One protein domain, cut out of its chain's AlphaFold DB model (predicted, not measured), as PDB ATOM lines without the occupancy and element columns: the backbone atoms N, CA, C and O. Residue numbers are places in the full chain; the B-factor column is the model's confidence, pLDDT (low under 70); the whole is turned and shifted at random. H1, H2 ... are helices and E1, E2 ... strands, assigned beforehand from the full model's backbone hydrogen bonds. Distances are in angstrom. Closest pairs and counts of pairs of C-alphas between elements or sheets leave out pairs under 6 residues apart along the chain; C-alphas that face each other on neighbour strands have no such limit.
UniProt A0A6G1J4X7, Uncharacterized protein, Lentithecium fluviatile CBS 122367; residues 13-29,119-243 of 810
ATOM      1  N   ILE A  13      28.650  -3.178  38.854       29.61
ATOM      2  CA  ILE A  13      29.968  -3.162  38.199       29.61
ATOM      3  C   ILE A  13      30.479  -1.717  38.140       29.61
ATOM      4  O   ILE A  13      29.992  -0.912  37.349       29.61
ATOM      5  N   ARG A  14      31.464  -1.371  38.974       30.14
ATOM      6  CA  ARG A  14      32.081  -0.036  38.985       30.14
ATOM      7  C   ARG A  14      33.256   0.021  38.007       30.14
ATOM      8  O   ARG A  14      34.235  -0.693  38.200       30.14
ATOM      9  N   LEU A  15      33.194   0.911  37.017       29.14
ATOM     10  CA  LEU A  15      34.379   1.375  36.292       29.14
ATOM     11  C   LEU A  15      34.782   2.753  36.844       29.14
ATOM     12  O   LEU A  15      33.932   3.511  37.319       29.14
ATOM     13  N   LYS A  16      36.081   3.068  36.822       29.22
ATOM     14  CA  LYS A  16      36.579   4.421  37.128       29.22
ATOM     15  C   LYS A  16      36.412   5.333  35.895       29.22
ATOM     16  O   LYS A  16      35.950   4.880  34.851       29.22
ATOM     17  N   SER A  17      36.673   6.626  36.067       28.27
ATOM     18  CA  SER A  17      36.381   7.686  35.091       28.27
ATOM     19  C   SER A  17      37.055   7.482  33.728       28.27
ATOM     20  O   SER A  17      38.182   6.997  33.652       28.27
ATOM     21  N   PHE A  18      36.363   7.917  32.672       36.88
ATOM     22  CA  PHE A  18      36.887   8.065  31.313       36.88
ATOM     23  C   PHE A  18      36.484   9.452  30.807       36.88
ATOM     24  O   PHE A  18      35.301   9.783  30.849       36.88
ATOM     25  N   ASP A  19      37.431  10.241  30.305       29.58
ATOM     26  CA  ASP A  19      37.169  11.642  29.933       29.58
ATOM     27  C   ASP A  19      36.458  11.803  28.575       29.58
ATOM     28  O   ASP A  19      36.011  12.893  28.220       29.58
ATOM     29  N   ARG A  20      36.301  10.702  27.826       32.66
ATOM     30  CA  ARG A  20      35.396  10.554  26.674       32.66
ATOM     31  C   ARG A  20      35.097   9.077  26.415       32.66
ATOM     32  O   ARG A  20      35.988   8.235  26.499       32.66
ATOM     33  N   ILE A  21      33.858   8.786  26.023       31.88
ATOM     34  CA  ILE A  21      33.440   7.496  25.460       31.88
ATOM     35  C   ILE A  21      32.795   7.780  24.099       31.88
ATOM     36  O   ILE A  21      31.634   8.180  24.033       31.88
ATOM     37  N   GLU A  22      33.523   7.552  23.002       33.69
ATOM     38  CA  GLU A  22      32.864   7.357  21.706       33.69
ATOM     39  C   GLU A  22      32.190   5.976  21.726       33.69
ATOM     40  O   GLU A  22      32.877   4.965  21.885       33.69
ATOM     41  N   ILE A  23      30.861   5.924  21.561       34.09
ATOM     42  CA  ILE A  23      30.126   4.685  21.257       34.09
ATOM     43  C   ILE A  23      29.898   4.640  19.748       34.09
ATOM     44  O   ILE A  23      28.917   5.176  19.230       34.09
ATOM     45  N   VAL A  24      30.802   3.980  19.028       36.09
ATOM     46  CA  VAL A  24      30.636   3.769  17.589       36.09
ATOM     47  C   VAL A  24      29.688   2.597  17.352       36.09
ATOM     48  O   VAL A  24      30.016   1.441  17.638       36.09
ATOM     49  N   THR A  25      28.526   2.905  16.777       35.59
ATOM     50  CA  THR A  25      27.610   1.908  16.216       35.59
ATOM     51  C   THR A  25      27.848   1.809  14.713       35.59
ATOM     52  O   THR A  25      27.688   2.792  13.990       35.59
ATOM     53  N   VAL A  26      28.212   0.620  14.228       38.38
ATOM     54  CA  VAL A  26      28.250   0.339  12.784       38.38
ATOM     55  C   VAL A  26      26.928  -0.306  12.391       38.38
ATOM     56  O   VAL A  26      26.565  -1.350  12.936       38.38
ATOM     57  N   VAL A  27      26.230   0.308  11.437       34.19
ATOM     58  CA  VAL A  27      25.023  -0.242  10.816       34.19
ATOM     59  C   VAL A  27      25.315  -0.458   9.336       34.19
ATOM     60  O   VAL A  27      25.417   0.499   8.571       34.19
ATOM     61  N   ASP A  28      25.431  -1.717   8.913       35.47
ATOM     62  CA  ASP A  28      25.441  -2.054   7.487       35.47
ATOM     63  C   ASP A  28      24.042  -1.748   6.917       35.47
ATOM     64  O   ASP A  28      23.126  -2.574   6.993       35.47
ATOM     65  N   ASN A  29      23.844  -0.568   6.330       32.62
ATOM     66  CA  ASN A  29      22.617  -0.275   5.589       32.62
ATOM     67  C   ASN A  29      22.547  -1.174   4.331       32.62
ATOM     68  O   ASN A  29      23.569  -1.617   3.812       32.62
ATOM     69  N   HIS A 119      39.915   5.680  25.271       54.19
ATOM     70  CA  HIS A 119      39.437   4.304  25.138       54.19
ATOM     71  C   HIS A 119      38.215   4.284  24.214       54.19
ATOM     72  O   HIS A 119      37.131   4.717  24.601       54.19
ATOM     73  N   ASN A 120      38.371   3.768  22.994       64.19
ATOM     74  CA  ASN A 120      37.293   3.790  22.004       64.19
ATOM     75  C   ASN A 120      36.423   2.527  22.112       64.19
ATOM     76  O   ASN A 120      36.932   1.398  22.055       64.19
ATOM     77  N   TYR A 121      35.109   2.720  22.252       66.56
ATOM     78  CA  TYR A 121      34.129   1.652  22.441       66.56
ATOM     79  C   TYR A 121      33.278   1.463  21.179       66.56
ATOM     80  O   TYR A 121      32.776   2.402  20.566       66.56
ATOM     81  N   PHE A 122      33.096   0.208  20.786       69.94
ATOM     82  CA  PHE A 122      32.418  -0.174  19.557       69.94
ATOM     83  C   PHE A 122      31.354  -1.225  19.883       69.94
ATOM     84  O   PHE A 122      31.671  -2.337  20.315       69.94
ATOM     85  N   VAL A 123      30.081  -0.891  19.663       68.69
ATOM     86  CA  VAL A 123      28.970  -1.852  19.745       68.69
ATOM     87  C   VAL A 123      28.587  -2.187  18.314       68.69
ATOM     88  O   VAL A 123      28.007  -1.362  17.608       68.69
ATOM     89  N   ILE A 124      28.992  -3.370  17.852       68.88
ATOM     90  CA  ILE A 124      29.027  -3.650  16.416       68.88
ATOM     91  C   ILE A 124      27.989  -4.705  16.042       68.88
ATOM     92  O   ILE A 124      27.958  -5.804  16.604       68.88
ATOM     93  N   PHE A 125      27.152  -4.346  15.072       62.31
ATOM     94  CA  PHE A 125      26.108  -5.182  14.497       62.31
ATOM     95  C   PHE A 125      26.554  -5.615  13.098       62.31
ATOM     96  O   PHE A 125      27.004  -4.793  12.301       62.31
ATOM     97  N   ASP A 126      26.445  -6.905  12.798       66.38
ATOM     98  CA  ASP A 126      26.969  -7.499  11.567       66.38
ATOM     99  C   ASP A 126      25.908  -8.357  10.880       66.38
ATOM    100  O   ASP A 126      25.143  -9.052  11.546       66.38
ATOM    101  N   LYS A 127      25.917  -8.353   9.545       62.06
ATOM    102  CA  LYS A 127      25.133  -9.274   8.712       62.06
ATOM    103  C   LYS A 127      25.863 -10.594   8.451       62.06
ATOM    104  O   LYS A 127      25.225 -11.558   8.034       62.06
ATOM    105  N   GLU A 128      27.186 -10.675   8.653       67.50
ATOM    106  CA  GLU A 128      27.860 -11.980   8.655       67.50
ATOM    107  C   GLU A 128      27.638 -12.742   9.973       67.50
ATOM    108  O   GLU A 128      27.655 -13.979   9.965       67.50
ATOM    109  N   LEU A 129      27.450 -12.063  11.107       74.81
ATOM    110  CA  LEU A 129      26.952 -12.702  12.328       74.81
ATOM    111  C   LEU A 129      25.463 -13.070  12.157       74.81
ATOM    112  O   LEU A 129      24.759 -12.434  11.376       74.81
ATOM    113  N   PRO A 130      24.952 -14.102  12.858       77.50
ATOM    114  CA  PRO A 130      23.513 -14.316  12.966       77.50
ATOM    115  C   PRO A 130      22.832 -13.045  13.486       77.50
ATOM    116  O   PRO A 130      23.355 -12.425  14.408       77.50
ATOM    117  N   ASN A 131      21.655 -12.704  12.952       69.06
ATOM    118  CA  ASN A 131      20.934 -11.446  13.225       69.06
ATOM    119  C   ASN A 131      20.641 -11.158  14.721       69.06
ATOM    120  O   ASN A 131      20.173 -10.073  15.061       69.06
ATOM    121  N   ASP A 132      20.879 -12.126  15.610       83.94
ATOM    122  CA  ASP A 132      20.672 -12.056  17.056       83.94
ATOM    123  C   ASP A 132      21.970 -12.186  17.898       83.94
ATOM    124  O   ASP A 132      21.899 -12.208  19.131       83.94
ATOM    125  N   GLU A 133      23.155 -12.260  17.277       87.00
ATOM    126  CA  GLU A 133      24.455 -12.190  17.960       87.00
ATOM    127  C   GLU A 133      24.984 -10.750  17.949       87.00
ATOM    128  O   GLU A 133      25.390 -10.218  16.920       87.00
ATOM    129  N   ARG A 134      25.021 -10.135  19.134       90.12
ATOM    130  CA  ARG A 134      25.631  -8.821  19.376       90.12
ATOM    131  C   ARG A 134      26.955  -9.013  20.109       90.12
ATOM    132  O   ARG A 134      27.018  -9.823  21.038       90.12
ATOM    133  N   ILE A 135      27.985  -8.257  19.728       93.88
ATOM    134  CA  ILE A 135      29.286  -8.261  20.409       93.88
ATOM    135  C   ILE A 135      29.699  -6.839  20.794       93.88
ATOM    136  O   ILE A 135      29.582  -5.905  20.001       93.88
ATOM    137  N   GLY A 136      30.169  -6.681  22.031       95.06
ATOM    138  CA  GLY A 136      30.772  -5.437  22.509       95.06
ATOM    139  C   GLY A 136      32.281  -5.500  22.327       95.06
ATOM    140  O   GLY A 136      32.891  -6.532  22.608       95.06
ATOM    141  N   ILE A 137      32.901  -4.430  21.843       95.88
ATOM    142  CA  ILE A 137      34.345  -4.361  21.615       95.88
ATOM    143  C   ILE A 137      34.873  -3.062  22.225       95.88
ATOM    144  O   ILE A 137      34.302  -1.996  22.027       95.88
ATOM    145  N   CYS A 138      35.979  -3.142  22.956       94.62
ATOM    146  CA  CYS A 138      36.714  -1.978  23.449       94.62
ATOM    147  C   CYS A 138      38.145  -2.059  22.912       94.62
ATOM    148  O   CYS A 138      38.767  -3.124  22.985       94.62
ATOM    149  N   LYS A 139      38.665  -0.960  22.356       94.69
ATOM    150  CA  LYS A 139      40.081  -0.855  21.993       94.69
ATOM    151  C   LYS A 139      40.830  -0.172  23.133       94.69
ATOM    152  O   LYS A 139      40.652   1.019  23.366       94.69
ATOM    153  N   VAL A 140      41.698  -0.927  23.801       92.88
ATOM    154  CA  VAL A 140      42.606  -0.409  24.830       92.88
ATOM    155  C   VAL A 140      43.909   0.026  24.155       92.88
ATOM    156  O   VAL A 140      44.503  -0.751  23.393       92.88
ATOM    157  N   LYS A 141      44.349   1.265  24.419       90.00
ATOM    158  CA  LYS A 141      45.618   1.837  23.924       90.00
ATOM    159  C   LYS A 141      46.765   0.866  24.248       90.00
ATOM    160  O   LYS A 141      46.781   0.260  25.313       90.00
ATOM    161  N   ASN A 142      47.666   0.633  23.291       92.62
ATOM    162  CA  ASN A 142      48.803  -0.311  23.340       92.62
ATOM    163  C   ASN A 142      48.489  -1.821  23.537       92.62
ATOM    164  O   ASN A 142      49.254  -2.667  23.061       92.62
ATOM    165  N   LYS A 143      47.365  -2.197  24.161       93.88
ATOM    166  CA  LYS A 143      46.975  -3.597  24.426       93.88
ATOM    167  C   LYS A 143      46.165  -4.248  23.303       93.88
ATOM    168  O   LYS A 143      46.322  -5.442  23.068       93.88
ATOM    169  N   GLY A 144      45.342  -3.491  22.580       96.00
ATOM    170  CA  GLY A 144      44.480  -4.010  21.510       96.00
ATOM    171  C   GLY A 144      43.044  -4.273  21.971       96.00
ATOM    172  O   GLY A 144      42.510  -3.544  22.808       96.00
ATOM    173  N   LEU A 145      42.379  -5.276  21.389       97.00
ATOM    174  CA  LEU A 145      40.942  -5.493  21.600       97.00
ATOM    175  C   LEU A 145      40.613  -6.279  22.873       97.00
ATOM    176  O   LEU A 145      41.116  -7.386  23.080       97.00
ATOM    177  N   ILE A 146      39.659  -5.758  23.641       97.06
ATOM    178  CA  ILE A 146      38.786  -6.544  24.514       97.06
ATOM    179  C   ILE A 146      37.524  -6.892  23.717       97.06
ATOM    180  O   ILE A 146      36.885  -6.001  23.154       97.06
ATOM    181  N   VAL A 147      37.148  -8.172  23.679       96.75
ATOM    182  CA  VAL A 147      35.957  -8.661  22.964       96.75
ATOM    183  C   VAL A 147      34.965  -9.292  23.946       96.75
ATOM    184  O   VAL A 147      35.242 -10.317  24.567       96.75
ATOM    185  N   LEU A 148      33.784  -8.695  24.064       96.50
ATOM    186  CA  LEU A 148      32.684  -9.128  24.923       96.50
ATOM    187  C   LEU A 148      31.674  -9.921  24.077       96.50
ATOM    188  O   LEU A 148      30.953  -9.362  23.248       96.50
ATOM    189  N   CYS A 149      31.647 -11.240  24.265       94.62
ATOM    190  CA  CYS A 149      30.865 -12.205  23.487       94.62
ATOM    191  C   CYS A 149      29.932 -13.019  24.406       94.62
ATOM    192  O   CYS A 149      30.301 -14.111  24.850       94.62
ATOM    193  N   PRO A 150      28.700 -12.547  24.684       90.88
ATOM    194  CA  PRO A 150      27.794 -13.195  25.640       90.88
ATOM    195  C   PRO A 150      27.454 -14.652  25.288       90.88
ATOM    196  O   PRO A 150      27.293 -15.493  26.175       90.88
ATOM    197  N   ARG A 151      27.335 -14.937  23.984       92.06
ATOM    198  CA  ARG A 151      27.125 -16.268  23.400       92.06
ATOM    199  C   ARG A 151      27.473 -16.236  21.907       92.06
ATOM    200  O   ARG A 151      26.625 -15.855  21.104       92.06
ATOM    201  N   SER A 152      28.680 -16.653  21.524       92.44
ATOM    202  CA  SER A 152      29.113 -16.684  20.114       92.44
ATOM    203  C   SER A 152      28.436 -17.815  19.327       92.44
ATOM    204  O   SER A 152      29.016 -18.885  19.135       92.44
ATOM    205  N   LYS A 153      27.205 -17.588  18.855       91.94
ATOM    206  CA  LYS A 153      26.431 -18.515  18.004       91.94
ATOM    207  C   LYS A 153      27.126 -18.791  16.667       91.94
ATOM    208  O   LYS A 153      27.101 -19.915  16.175       91.94
ATOM    209  N   SER A 154      27.797 -17.779  16.131       91.31
ATOM    210  CA  SER A 154      28.670 -17.792  14.957       91.31
ATOM    211  C   SER A 154      29.986 -18.565  15.149       91.31
ATOM    212  O   SER A 154      30.690 -18.838  14.172       91.31
ATOM    213  N   GLY A 155      30.321 -18.911  16.400       92.94
ATOM    214  CA  GLY A 155      31.624 -19.407  16.829       92.94
ATOM    215  C   GLY A 155      32.636 -18.273  17.025       92.94
ATOM    216  O   GLY A 155      32.941 -17.534  16.094       92.94
ATOM    217  N   ILE A 156      33.227 -18.186  18.222       95.25
ATOM    218  CA  ILE A 156      34.073 -17.061  18.680       95.25
ATOM    219  C   ILE A 156      35.177 -16.623  17.693       95.25
ATOM    220  O   ILE A 156      35.471 -15.437  17.547       95.25
ATOM    221  N   VAL A 157      35.760 -17.567  16.945       95.94
ATOM    222  CA  VAL A 157      36.788 -17.300  15.918       95.94
ATOM    223  C   VAL A 157      36.261 -16.415  14.774       95.94
ATOM    224  O   VAL A 157      37.050 -15.712  14.140       95.94
ATOM    225  N   LYS A 158      34.951 -16.427  14.496       95.69
ATOM    226  CA  LYS A 158      34.299 -15.526  13.537       95.69
ATOM    227  C   LYS A 158      34.029 -14.159  14.163       95.69
ATOM    228  O   LYS A 158      34.448 -13.167  13.570       95.69
ATOM    229  N   SER A 159      33.446 -14.111  15.366       95.50
ATOM    230  CA  SER A 159      33.198 -12.872  16.123       95.50
ATOM    231  C   SER A 159      34.474 -12.023  16.257       95.50
ATOM    232  O   SER A 159      34.475 -10.838  15.930       95.50
ATOM    233  N   ILE A 160      35.608 -12.645  16.606       96.69
ATOM    234  CA  ILE A 160      36.919 -11.977  16.697       96.69
ATOM    235  C   ILE A 160      37.416 -11.473  15.337       96.69
ATOM    236  O   ILE A 160      37.864 -10.335  15.221       96.69
ATOM    237  N   LYS A 161      37.331 -12.289  14.278       96.62
ATOM    238  CA  LYS A 161      37.728 -11.858  12.925       96.62
ATOM    239  C   LYS A 161      36.865 -10.721  12.393       96.62
ATOM    240  O   LYS A 161      37.316  -9.975  11.527       96.62
ATOM    241  N   TYR A 162      35.624 -10.603  12.852       95.19
ATOM    242  CA  TYR A 162      34.806  -9.436  12.573       95.19
ATOM    243  C   TYR A 162      35.269  -8.225  13.394       95.19
ATOM    244  O   TYR A 162      35.570  -7.198  12.792       95.19
ATOM    245  N   ALA A 163      35.477  -8.370  14.709       95.94
ATOM    246  CA  ALA A 163      36.023  -7.319  15.576       95.94
ATOM    247  C   ALA A 163      37.320  -6.695  15.016       95.94
ATOM    248  O   ALA A 163      37.430  -5.473  14.911       95.94
ATOM    249  N   MET A 164      38.256  -7.534  14.559       96.75
ATOM    250  CA  MET A 164      39.496  -7.110  13.894       96.75
ATOM    251  C   MET A 164      39.247  -6.333  12.590       96.75
ATOM    252  O   MET A 164      39.887  -5.319  12.326       96.75
ATOM    253  N   ARG A 165      38.306  -6.792  11.751       95.94
ATOM    254  CA  ARG A 165      37.959  -6.126  10.478       95.94
ATOM    255  C   ARG A 165      37.197  -4.815  10.672       95.94
ATOM    256  O   ARG A 165      37.258  -3.969   9.788       95.94
ATOM    257  N   ALA A 166      36.458  -4.674  11.768       94.19
ATOM    258  CA  ALA A 166      35.651  -3.494  12.057       94.19
ATOM    259  C   ALA A 166      36.460  -2.378  12.742       94.19
ATOM    260  O   ALA A 166      36.245  -1.210  12.447       94.19
ATOM    261  N   THR A 167      37.420  -2.735  13.603       94.94
ATOM    262  CA  THR A 167      38.281  -1.777  14.332       94.94
ATOM    263  C   THR A 167      39.645  -1.528  13.675       94.94
ATOM    264  O   THR A 167      40.384  -0.647  14.107       94.94
ATOM    265  N   GLY A 168      40.031  -2.345  12.688       96.00
ATOM    266  CA  GLY A 168      41.372  -2.360  12.089       96.00
ATOM    267  C   GLY A 168      42.461  -2.997  12.967       96.00
ATOM    268  O   GLY A 168      43.559  -3.271  12.479       96.00
ATOM    269  N   GLU A 169      42.167  -3.268  14.242       97.00
ATOM    270  CA  GLU A 169      43.113  -3.816  15.209       97.00
ATOM    271  C   GLU A 169      43.354  -5.320  14.986       97.00
ATOM    272  O   GLU A 169      42.448  -6.072  14.626       97.00
ATOM    273  N   ARG A 170      44.592  -5.779  15.202       96.88
ATOM    274  CA  ARG A 170      45.008  -7.178  15.001       96.88
ATOM    275  C   ARG A 170      45.389  -7.898  16.294       96.88
ATOM    276  O   ARG A 170      45.400  -9.130  16.284       96.88
ATOM    277  N   ARG A 171      45.684  -7.180  17.384       97.00
ATOM    278  CA  ARG A 171      45.921  -7.772  18.714       97.00
ATOM    279  C   ARG A 171      44.597  -7.916  19.467       97.00
ATOM    280  O   ARG A 171      43.817  -6.969  19.545       97.00
ATOM    281  N   VAL A 172      44.346  -9.093  20.035       97.69
ATOM    282  CA  VAL A 172      43.207  -9.341  20.938       97.69
ATOM    283  C   VAL A 172      43.780  -9.605  22.313       97.69
ATOM    284  O   VAL A 172      44.328 -10.678  22.543       97.69
ATOM    285  N   TYR A 173      43.655  -8.623  23.198       97.44
ATOM    286  CA  TYR A 173      44.140  -8.699  24.568       97.44
ATOM    287  C   TYR A 173      43.284  -9.651  25.406       97.44
ATOM    288  O   TYR A 173      43.804 -10.591  26.005       97.44
ATOM    289  N   ALA A 174      41.962  -9.439  25.401       97.44
ATOM    290  CA  ALA A 174      41.037 -10.184  26.248       97.44
ATOM    291  C   ALA A 174      39.746 -10.591  25.532       97.44
ATOM    292  O   ALA A 174      39.247  -9.881  24.657       97.44
ATOM    293  N   ILE A 175      39.160 -11.712  25.954       97.44
ATOM    294  CA  ILE A 175      37.833 -12.163  25.523       97.44
ATOM    295  C   ILE A 175      37.012 -12.556  26.751       97.44
ATOM    296  O   ILE A 175      37.475 -13.328  27.589       97.44
ATOM    297  N   PHE A 176      35.775 -12.068  26.822       96.88
ATOM    298  CA  PHE A 176      34.830 -12.346  27.904       96.88
ATOM    299  C   PHE A 176      33.573 -13.038  27.358       96.88
ATOM    300  O   PHE A 176      32.994 -12.581  26.370       96.88
ATOM    301  N   GLY A 177      33.110 -14.099  28.027       94.75
ATOM    302  CA  GLY A 177      31.778 -14.682  27.829       94.75
ATOM    303  C   GLY A 177      31.748 -16.155  27.399       94.75
ATOM    304  O   GLY A 177      32.411 -17.009  27.991       94.75
ATOM    305  N   GLY A 178      30.882 -16.478  26.433       94.00
ATOM    306  CA  GLY A 178      30.419 -17.845  26.165       94.00
ATOM    307  C   GLY A 178      30.650 -18.321  24.730       94.00
ATOM    308  O   GLY A 178      30.098 -17.762  23.784       94.00
ATOM    309  N   PHE A 179      31.407 -19.408  24.553       93.19
ATOM    310  CA  PHE A 179      31.798 -19.930  23.232       93.19
ATOM    311  C   PHE A 179      30.819 -20.961  22.632       93.19
ATOM    312  O   PHE A 179      31.074 -21.478  21.547       93.19
ATOM    313  N   LEU A 180      29.714 -21.276  23.323       89.31
ATOM    314  CA  LEU A 180      28.656 -22.209  22.898       89.31
ATOM    315  C   LEU A 180      29.125 -23.649  22.570       89.31
ATOM    316  O   LEU A 180      28.575 -24.313  21.693       89.31
ATOM    317  N   PHE A 181      30.117 -24.172  23.295       82.62
ATOM    318  CA  PHE A 181      30.651 -25.521  23.054       82.62
ATOM    319  C   PHE A 181      29.874 -26.666  23.731       82.62
ATOM    320  O   PHE A 181      30.073 -27.819  23.358       82.62
ATOM    321  N   GLU A 182      28.962 -26.392  24.670       67.06
ATOM    322  CA  GLU A 182      28.266 -27.428  25.466       67.06
ATOM    323  C   GLU A 182      27.515 -28.483  24.644       67.06
ATOM    324  O   GLU A 182      27.447 -29.641  25.039       67.06
ATOM    325  N   LYS A 183      26.993 -28.120  23.467       66.56
ATOM    326  CA  LYS A 183      26.304 -29.071  22.578       66.56
ATOM    327  C   LYS A 183      27.259 -29.896  21.695       66.56
ATOM    328  O   LYS A 183      26.794 -30.674  20.867       66.56
ATOM    329  N   PHE A 184      28.578 -29.744  21.853       61.41
ATOM    330  CA  PHE A 184      29.607 -30.265  20.942       61.41
ATOM    331  C   PHE A 184      30.666 -31.152  21.623       61.41
ATOM    332  O   PHE A 184      31.847 -31.092  21.275       61.41
ATOM    333  N   HIS A 185      30.247 -32.061  22.515       58.41
ATOM    334  CA  HIS A 185      31.109 -33.130  23.059       58.41
ATOM    335  C   HIS A 185      31.895 -33.913  21.980       58.41
ATOM    336  O   HIS A 185      32.963 -34.448  22.256       58.41
ATOM    337  N   CYS A 186      31.384 -33.975  20.745       52.00
ATOM    338  CA  CYS A 186      31.912 -34.824  19.675       52.00
ATOM    339  C   CYS A 186      32.992 -34.183  18.777       52.00
ATOM    340  O   CYS A 186      33.493 -34.861  17.882       52.00
ATOM    341  N   GLU A 187      33.342 -32.899  18.938       81.19
ATOM    342  CA  GLU A 187      34.166 -32.175  17.946       81.19
ATOM    343  C   GLU A 187      35.450 -31.556  18.519       81.19
ATOM    344  O   GLU A 187      35.726 -30.365  18.362       81.19
ATOM    345  N   MET A 188      36.298 -32.405  19.112       86.69
ATOM    346  CA  MET A 188      37.627 -32.028  19.625       86.69
ATOM    347  C   MET A 188      38.500 -31.292  18.599       86.69
ATOM    348  O   MET A 188      39.268 -30.408  18.963       86.69
ATOM    349  N   TRP A 189      38.356 -31.588  17.304       90.94
ATOM    350  CA  TRP A 189      39.083 -30.881  16.248       90.94
ATOM    351  C   TRP A 189      38.717 -29.384  16.167       90.94
ATOM    352  O   TRP A 189      39.593 -28.565  15.891       90.94
ATOM    353  N   ARG A 190      37.461 -28.998  16.458       91.50
ATOM    354  CA  ARG A 190      37.050 -27.581  16.533       91.50
ATOM    355  C   ARG A 190      37.632 -26.897  17.756       91.50
ATOM    356  O   ARG A 190      38.042 -25.744  17.653       91.50
ATOM    357  N   LEU A 191      37.677 -27.611  18.880       92.88
ATOM    358  CA  LEU A 191      38.299 -27.145  20.114       92.88
ATOM    359  C   LEU A 191      39.787 -26.853  19.868       92.88
ATOM    360  O   LEU A 191      40.193 -25.701  19.985       92.88
ATOM    361  N   GLN A 192      40.556 -27.825  19.367       94.44
ATOM    362  CA  GLN A 192      41.976 -27.634  19.036       94.44
ATOM    363  C   GLN A 192      42.206 -26.536  17.975       94.44
ATOM    364  O   GLN A 192      43.130 -25.734  18.111       94.44
ATOM    365  N   LEU A 193      41.351 -26.425  16.947       94.50
ATOM    366  CA  LEU A 193      41.447 -25.357  15.940       94.50
ATOM    367  C   LEU A 193      41.170 -23.961  16.526       94.50
ATOM    368  O   LEU A 193      41.845 -22.997  16.162       94.50
ATOM    369  N   MET A 194      40.191 -23.840  17.425       95.75
ATOM    370  CA  MET A 194      39.885 -22.599  18.141       95.75
ATOM    371  C   MET A 194      41.030 -22.222  19.089       95.75
ATOM    372  O   MET A 194      41.508 -21.091  19.037       95.75
ATOM    373  N   MET A 195      41.561 -23.183  19.846       95.88
ATOM    374  CA  MET A 195      42.716 -23.004  20.733       95.88
ATOM    375  C   MET A 195      43.961 -22.556  19.968       95.88
ATOM    376  O   MET A 195      44.621 -21.601  20.369       95.88
ATOM    377  N   HIS A 196      44.247 -23.176  18.821       96.81
ATOM    378  CA  HIS A 196      45.327 -22.752  17.932       96.81
ATOM    379  C   HIS A 196      45.137 -21.306  17.438       96.81
ATOM    380  O   HIS A 196      46.117 -20.579  17.302       96.81
ATOM    381  N   ARG A 197      43.895 -20.845  17.213       97.19
ATOM    382  CA  ARG A 197      43.620 -19.446  16.843       97.19
ATOM    383  C   ARG A 197      43.811 -18.473  18.006       97.19
ATOM    384  O   ARG A 197      44.432 -17.441  17.783       97.19
ATOM    385  N   LEU A 198      43.373 -18.812  19.219       97.00
ATOM    386  CA  LEU A 198      43.621 -17.995  20.417       97.00
ATOM    387  C   LEU A 198      45.128 -17.875  20.717       97.00
ATOM    388  O   LEU A 198      45.629 -16.768  20.902       97.00
ATOM    389  N   LYS A 199      45.872 -18.989  20.632       97.00
ATOM    390  CA  LYS A 199      47.344 -19.008  20.737       97.00
ATOM    391  C   LYS A 199      48.017 -18.174  19.638       97.00
ATOM    392  O   LYS A 199      48.917 -17.394  19.930       97.00
ATOM    393  N   TYR A 200      47.560 -18.287  18.388       97.44
ATOM    394  CA  TYR A 200      48.071 -17.493  17.261       97.44
ATOM    395  C   TYR A 200      47.837 -15.982  17.437       97.44
ATOM    396  O   TYR A 200      48.693 -15.182  17.070       97.44
ATOM    397  N   TRP A 201      46.700 -15.585  18.015       97.31
ATOM    398  CA  TRP A 201      46.388 -14.185  18.326       97.31
ATOM    399  C   TRP A 201      47.059 -13.657  19.599       97.31
ATOM    400  O   TRP A 201      46.944 -12.463  19.864       97.31
ATOM    401  N   ARG A 202      47.766 -14.518  20.348       97.12
ATOM    402  CA  ARG A 202      48.395 -14.209  21.643       97.12
ATOM    403  C   ARG A 202      47.417 -13.555  22.624       97.12
ATOM    404  O   ARG A 202      47.741 -12.542  23.228       97.12
ATOM    405  N   THR A 203      46.214 -14.115  22.758       97.44
ATOM    406  CA  THR A 203      45.249 -13.609  23.742       97.44
ATOM    407  C   THR A 203      45.752 -13.848  25.160       97.44
ATOM    408  O   THR A 203      46.074 -14.978  25.518       97.44
ATOM    409  N   GLU A 204      45.811 -12.771  25.940       96.94
ATOM    410  CA  GLU A 204      46.399 -12.719  27.283       96.94
ATOM    411  C   GLU A 204      45.362 -13.034  28.374       96.94
ATOM    412  O   GLU A 204      45.721 -13.566  29.420       96.94
ATOM    413  N   LEU A 205      44.069 -12.789  28.115       97.31
ATOM    414  CA  LEU A 205      42.980 -13.048  29.064       97.31
ATOM    415  C   LEU A 205      41.743 -13.686  28.399       97.31
ATOM    416  O   LEU A 205      41.171 -13.161  27.443       97.31
ATOM    417  N   LEU A 206      41.280 -14.811  28.940       97.69
ATOM    418  CA  LEU A 206      40.070 -15.528  28.531       97.69
ATOM    419  C   LEU A 206      39.164 -15.730  29.752       97.69
ATOM    420  O   LEU A 206      39.383 -16.655  30.530       97.69
ATOM    421  N   VAL A 207      38.140 -14.890  29.910       97.38
ATOM    422  CA  VAL A 207      37.155 -14.972  31.004       97.38
ATOM    423  C   VAL A 207      35.917 -15.715  30.507       97.38
ATOM    424  O   VAL A 207      35.088 -15.157  29.786       97.38
ATOM    425  N   LEU A 208      35.804 -16.999  30.848       96.06
ATOM    426  CA  LEU A 208      34.883 -17.928  30.184       96.06
ATOM    427  C   LEU A 208      33.772 -18.430  31.107       96.06
ATOM    428  O   LEU A 208      34.031 -18.877  32.223       96.06
ATOM    429  N   GLY A 209      32.533 -18.442  30.612       91.56
ATOM    430  CA  GLY A 209      31.392 -18.959  31.372       91.56
ATOM    431  C   GLY A 209      30.131 -19.201  30.542       91.56
ATOM    432  O   GLY A 209      30.181 -19.310  29.312       91.56
ATOM    433  N   ARG A 210      28.996 -19.295  31.248       82.12
ATOM    434  CA  ARG A 210      27.602 -19.467  30.782       82.12
ATOM    435  C   ARG A 210      27.293 -20.647  29.856       82.12
ATOM    436  O   ARG A 210      26.379 -21.396  30.162       82.12
ATOM    437  N   CYS A 211      27.937 -20.727  28.690       89.62
ATOM    438  CA  CYS A 211      27.652 -21.733  27.660       89.62
ATOM    439  C   CYS A 211      28.901 -22.338  26.984       89.62
ATOM    440  O   CYS A 211      28.807 -23.052  25.981       89.62
ATOM    441  N   THR A 212      30.097 -22.019  27.489       92.94
ATOM    442  CA  THR A 212      31.353 -22.648  27.043       92.94
ATOM    443  C   THR A 212      31.439 -24.112  27.492       92.94
ATOM    444  O   THR A 212      31.980 -24.932  26.755       92.94
ATOM    445  N   GLY A 213      30.861 -24.456  28.647       92.00
ATOM    446  CA  GLY A 213      30.901 -25.795  29.234       92.00
ATOM    447  C   GLY A 213      32.202 -26.098  29.974       92.00
ATOM    448  O   GLY A 213      33.301 -25.838  29.475       92.00
ATOM    449  N   GLN A 214      32.088 -26.701  31.162       92.62
ATOM    450  CA  GLN A 214      33.232 -26.937  32.052       92.62
ATOM    451  C   GLN A 214      34.339 -27.781  31.402       92.62
ATOM    452  O   GLN A 214      35.516 -27.516  31.623       92.62
ATOM    453  N   TYR A 215      33.983 -28.749  30.547       91.88
ATOM    454  CA  TYR A 215      34.954 -29.550  29.794       91.88
ATOM    455  C   TYR A 215      35.889 -28.680  28.937       91.88
ATOM    456  O   TYR A 215      37.105 -28.862  28.959       91.88
ATOM    457  N   VAL A 216      35.334 -27.706  28.208       93.56
ATOM    458  CA  VAL A 216      36.118 -26.828  27.331       93.56
ATOM    459  C   VAL A 216      36.918 -25.812  28.135       93.56
ATOM    460  O   VAL A 216      38.064 -25.560  27.782       93.56
ATOM    461  N   ILE A 217      36.382 -25.298  29.247       95.12
ATOM    462  CA  ILE A 217      37.149 -24.452  30.180       95.12
ATOM    463  C   ILE A 217      38.350 -25.231  30.749       95.12
ATOM    464  O   ILE A 217      39.458 -24.698  30.801       95.12
ATOM    465  N   ASN A 218      38.168 -26.507  31.104       94.88
ATOM    466  CA  ASN A 218      39.238 -27.360  31.627       94.88
ATOM    467  C   ASN A 218      40.311 -27.686  30.569       94.88
ATOM    468  O   ASN A 218      41.497 -27.571  30.866       94.88
ATOM    469  N   GLU A 219      39.935 -28.047  29.336       94.88
ATOM    470  CA  GLU A 219      40.904 -28.288  28.248       94.88
ATOM    471  C   GLU A 219      41.616 -26.996  27.808       94.88
ATOM    472  O   GLU A 219      42.803 -27.028  27.485       94.88
ATOM    473  N   LEU A 220      40.930 -25.846  27.862       95.62
ATOM    474  CA  LEU A 220      41.540 -24.530  27.655       95.62
ATOM    475  C   LEU A 220      42.597 -24.236  28.726       95.62
ATOM    476  O   LEU A 220      43.736 -23.950  28.361       95.62
ATOM    477  N   ARG A 221      42.279 -24.402  30.018       96.50
ATOM    478  CA  ARG A 221      43.253 -24.278  31.122       96.50
ATOM    479  C   ARG A 221      44.430 -25.236  30.978       96.50
ATOM    480  O   ARG A 221      45.570 -24.808  31.083       96.50
ATOM    481  N   ARG A 222      44.183 -26.514  30.668       96.50
ATOM    482  CA  ARG A 222      45.237 -27.535  30.496       96.50
ATOM    483  C   ARG A 222      46.262 -27.170  29.412       96.50
ATOM    484  O   ARG A 222      47.364 -27.706  29.403       96.50
ATOM    485  N   GLN A 223      45.901 -26.281  28.488       96.31
ATOM    486  CA  GLN A 223      46.740 -25.853  27.371       96.31
ATOM    487  C   GLN A 223      47.177 -24.381  27.396       96.31
ATOM    488  O   GLN A 223      48.002 -24.012  26.554       96.31
ATOM    489  N   MET A 224      46.587 -23.556  28.264       96.75
ATOM    490  CA  MET A 224      46.810 -22.111  28.427       96.75
ATOM    491  C   MET A 224      46.444 -21.710  29.877       96.75
ATOM    492  O   MET A 224      45.443 -21.018  30.078       96.75
ATOM    493  N   PRO A 225      47.167 -22.205  30.900       96.25
ATOM    494  CA  PRO A 225      46.715 -22.122  32.292       96.25
ATOM    495  C   PRO A 225      46.566 -20.679  32.779       96.25
ATOM    496  O   PRO A 225      45.523 -20.326  33.324       96.25
ATOM    497  N   ASP A 226      47.552 -19.835  32.485       96.62
ATOM    498  CA  ASP A 226      47.678 -18.454  32.984       96.62
ATOM    499  C   ASP A 226      46.626 -17.504  32.378       96.62
ATOM    500  O   ASP A 226      46.298 -16.450  32.924       96.62
ATOM    501  N   VAL A 227      46.066 -17.909  31.236       97.00
ATOM    502  CA  VAL A 227      45.154 -17.117  30.403       97.00
ATOM    503  C   VAL A 227      43.680 -17.385  30.748       97.00
ATOM    504  O   VAL A 227      42.834 -16.526  30.502       97.00
ATOM    505  N   VAL A 228      43.325 -18.567  31.273       97.44
ATOM    506  CA  VAL A 228      41.931 -19.070  31.257       97.44
ATOM    507  C   VAL A 228      41.245 -18.990  32.625       97.44
ATOM    508  O   VAL A 228      41.222 -19.930  33.433       97.44
ATOM    509  N   TRP A 229      40.577 -17.860  32.824       96.62
ATOM    510  CA  TRP A 229      39.847 -17.503  34.032       96.62
ATOM    511  C   TRP A 229      38.358 -17.879  33.923       96.62
ATOM    512  O   TRP A 229      37.768 -17.836  32.839       96.62
ATOM    513  N   PRO A 230      37.718 -18.288  35.031       93.81
ATOM    514  CA  PRO A 230      36.296 -18.598  35.038       93.81
ATOM    515  C   PRO A 230      35.478 -17.303  35.152       93.81
ATOM    516  O   PRO A 230      35.896 -16.349  35.804       93.81
ATOM    517  N   SER A 231      34.284 -17.278  34.568       94.38
ATOM    518  CA  SER A 231      33.304 -16.218  34.807       94.38
ATOM    519  C   SER A 231      32.210 -16.723  35.747       94.38
ATOM    520  O   SER A 231      31.501 -17.679  35.426       94.38
ATOM    521  N   TYR A 232      32.075 -16.058  36.895       93.00
ATOM    522  CA  TYR A 232      31.014 -16.260  37.882       93.00
ATOM    523  C   TYR A 232      30.203 -14.965  38.037       93.00
ATOM    524  O   TYR A 232      30.703 -13.878  37.743       93.00
ATOM    525  N   ALA A 233      28.957 -15.056  38.507       92.00
ATOM    526  CA  ALA A 233      28.181 -13.860  38.833       92.00
ATOM    527  C   ALA A 233      28.856 -13.084  39.983       92.00
ATOM    528  O   ALA A 233      29.345 -13.690  40.931       92.00
ATOM    529  N   GLY A 234      28.915 -11.754  39.873       92.69
ATOM    530  CA  GLY A 234      29.635 -10.882  40.813       92.69
ATOM    531  C   GLY A 234      31.144 -10.733  40.557       92.69
ATOM    532  O   GLY A 234      31.748  -9.806  41.093       92.69
ATOM    533  N   ALA A 235      31.756 -11.573  39.711       89.94
ATOM    534  CA  ALA A 235      33.182 -11.474  39.400       89.94
ATOM    535  C   ALA A 235      33.512 -10.156  38.673       89.94
ATOM    536  O   ALA A 235      32.945  -9.854  37.621       89.94
ATOM    537  N   SER A 236      34.455  -9.393  39.228       91.69
ATOM    538  CA  SER A 236      34.922  -8.110  38.688       91.69
ATOM    539  C   SER A 236      36.346  -8.243  38.147       91.69
ATOM    540  O   SER A 236      37.174  -8.922  38.746       91.69
ATOM    541  N   PHE A 237      36.633  -7.595  37.016       90.38
ATOM    542  CA  PHE A 237      37.923  -7.696  36.325       90.38
ATOM    543  C   PHE A 237      38.440  -6.300  35.970       90.38
ATOM    544  O   PHE A 237      37.821  -5.594  35.175       90.38
ATOM    545  N   ALA A 238      39.584  -5.909  36.537       90.25
ATOM    546  CA  ALA A 238      40.288  -4.688  36.158       90.25
ATOM    547  C   ALA A 238      41.221  -4.963  34.968       90.25
ATOM    548  O   ALA A 238      41.987  -5.928  34.984       90.25
ATOM    549  N   VAL A 239      41.171  -4.118  33.935       85.31
ATOM    550  CA  VAL A 239      42.024  -4.231  32.743       85.31
ATOM    551  C   VAL A 239      42.523  -2.851  32.323       85.31
ATOM    552  O   VAL A 239      41.732  -1.977  31.991       85.31
ATOM    553  N   GLY A 240      43.845  -2.686  32.300       78.38
ATOM    554  CA  GLY A 240      44.559  -1.483  31.864       78.38
ATOM    555  C   GLY A 240      46.068  -1.665  32.050       78.38
ATOM    556  O   GLY A 240      46.503  -2.726  32.504       78.38
ATOM    557  N   ASP A 241      46.879  -0.672  31.683       68.06
ATOM    558  CA  ASP A 241      48.307  -0.613  32.058       68.06
ATOM    559  C   ASP A 241      48.513  -0.028  33.467       68.06
ATOM    560  O   ASP A 241      49.463  -0.367  34.168       68.06
ATOM    561  N   THR A 242      47.570   0.793  33.930       51.28
ATOM    562  CA  THR A 242      47.641   1.584  35.167       51.28
ATOM    563  C   THR A 242      47.386   0.808  36.465       51.28
ATOM    564  O   THR A 242      47.307   1.423  37.521       51.28
ATOM    565  N   LEU A 243      47.330  -0.529  36.449       51.28
ATOM    566  CA  LEU A 243      47.305  -1.328  37.691       51.28
ATOM    567  C   LEU A 243      48.593  -1.166  38.522       51.28
ATOM    568  O   LEU A 243      48.550  -1.298  39.740       51.28
TER     569      LEU A 243
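This is residues 13 to 29 and 119 to 243 of the 810 residues of an uncharacterized protein of Lentithecium fluviatile CBS 122367 (UniProt A0A6G1J4X7). A twisted sheet of seven strands has H1 and H3 packed on one face, H1 over the part with E2, E3 and E4 and H3 over the edge at E7, while H2 sits between these helices, set off from the sheet. The opposite face bears no named helix. The printed part has 142 residues, 70 of them, under half, in named elements of mixed class, helices and strands, in the order E1 E2 E3 E4 H1 E5 H2 E6 H3 E7. The sheet is mixed, in the order E1 E2 E3 E4 E5 E6 E7. The whole is compact, with a radius of gyration of the C-alphas of 14.9 A and spans of 46 by 40 by 28 A.

E2, residues 120 to 124, E3, residues 135 to 140, and E4, residues 144 to 149, form a meander, each strand the antiparallel neighbour of the one before, and make two hairpins. N 122 and O 137 are 2.8 A apart, and N 148 and O 136 also 2.8 A, within hydrogen-bond range. E1, residues 23 to 27, an edge strand, is parallel to E2, with N 24 and O 121 at 3.0 A. E5, residues 172 to 177, is parallel to E4, with N 149 and O 176 at 2.8 A. E6, residues 205 to 208, is parallel to E5, with N 175 and O 205 at 2.9 A. E7, residues 228 to 230, the other edge strand, is parallel to E6, with N 208 and O 229 at 2.9 A. H1, residues 156 to 167, H2, residues 188 to 200, and H3, residues 214 to 223, join parallel neighbours in three strand-helix-strand units, E4 H1 E5, E5 H2 E6 and E6 H3 E7, each with a right-handed crossover. H1 and H3 are on the same face of the sheet, in two layers, a sheet and the helices on one face. The closest C-alphas of H1 and E3 are those of Ala 163 and Ile 137, 6.9 A. H3 lies over E7, at a height over the sheet of 9.0 A, and those of Arg 221 and Val 228 are their closest C-alphas, 5.4 A. H2 is only just not on the sheet, with 4 pairs of C-alphas within 10 A. It is close to but not clearly touching H1, at a shallow tilt of 30 degrees, the same way, closest at the C-alphas of Met 194 and Val 157, 6.5 A. In H1, H2 and H3 every O i to N i+4 pair is within hydrogen-bond range.

E1 begins at C-alpha 23 (30.126, 4.685, 21.257), and E7 ends at C-alpha 230 (36.296, -18.598, 35.038). E3 is 16.1 A long and E4 16.0 A. H2, the longest helix, measures 18.1 A, from C-alpha 188 (37.627, -32.028, 19.625) to C-alpha 200.

The two C-alphas farthest apart are those of Asp 19 and Cys 186, 47.9 A. Residues 30 to 118 are cut out, with C-alphas 29 and 119 26.2 A apart. Of the links that are printed whole, none is long. Residues 231 to 243 hold no named element. The mean pLDDT of the printed part is 82.2, and 36 residues are under 70, among them 13 to 29 and 119 to 128.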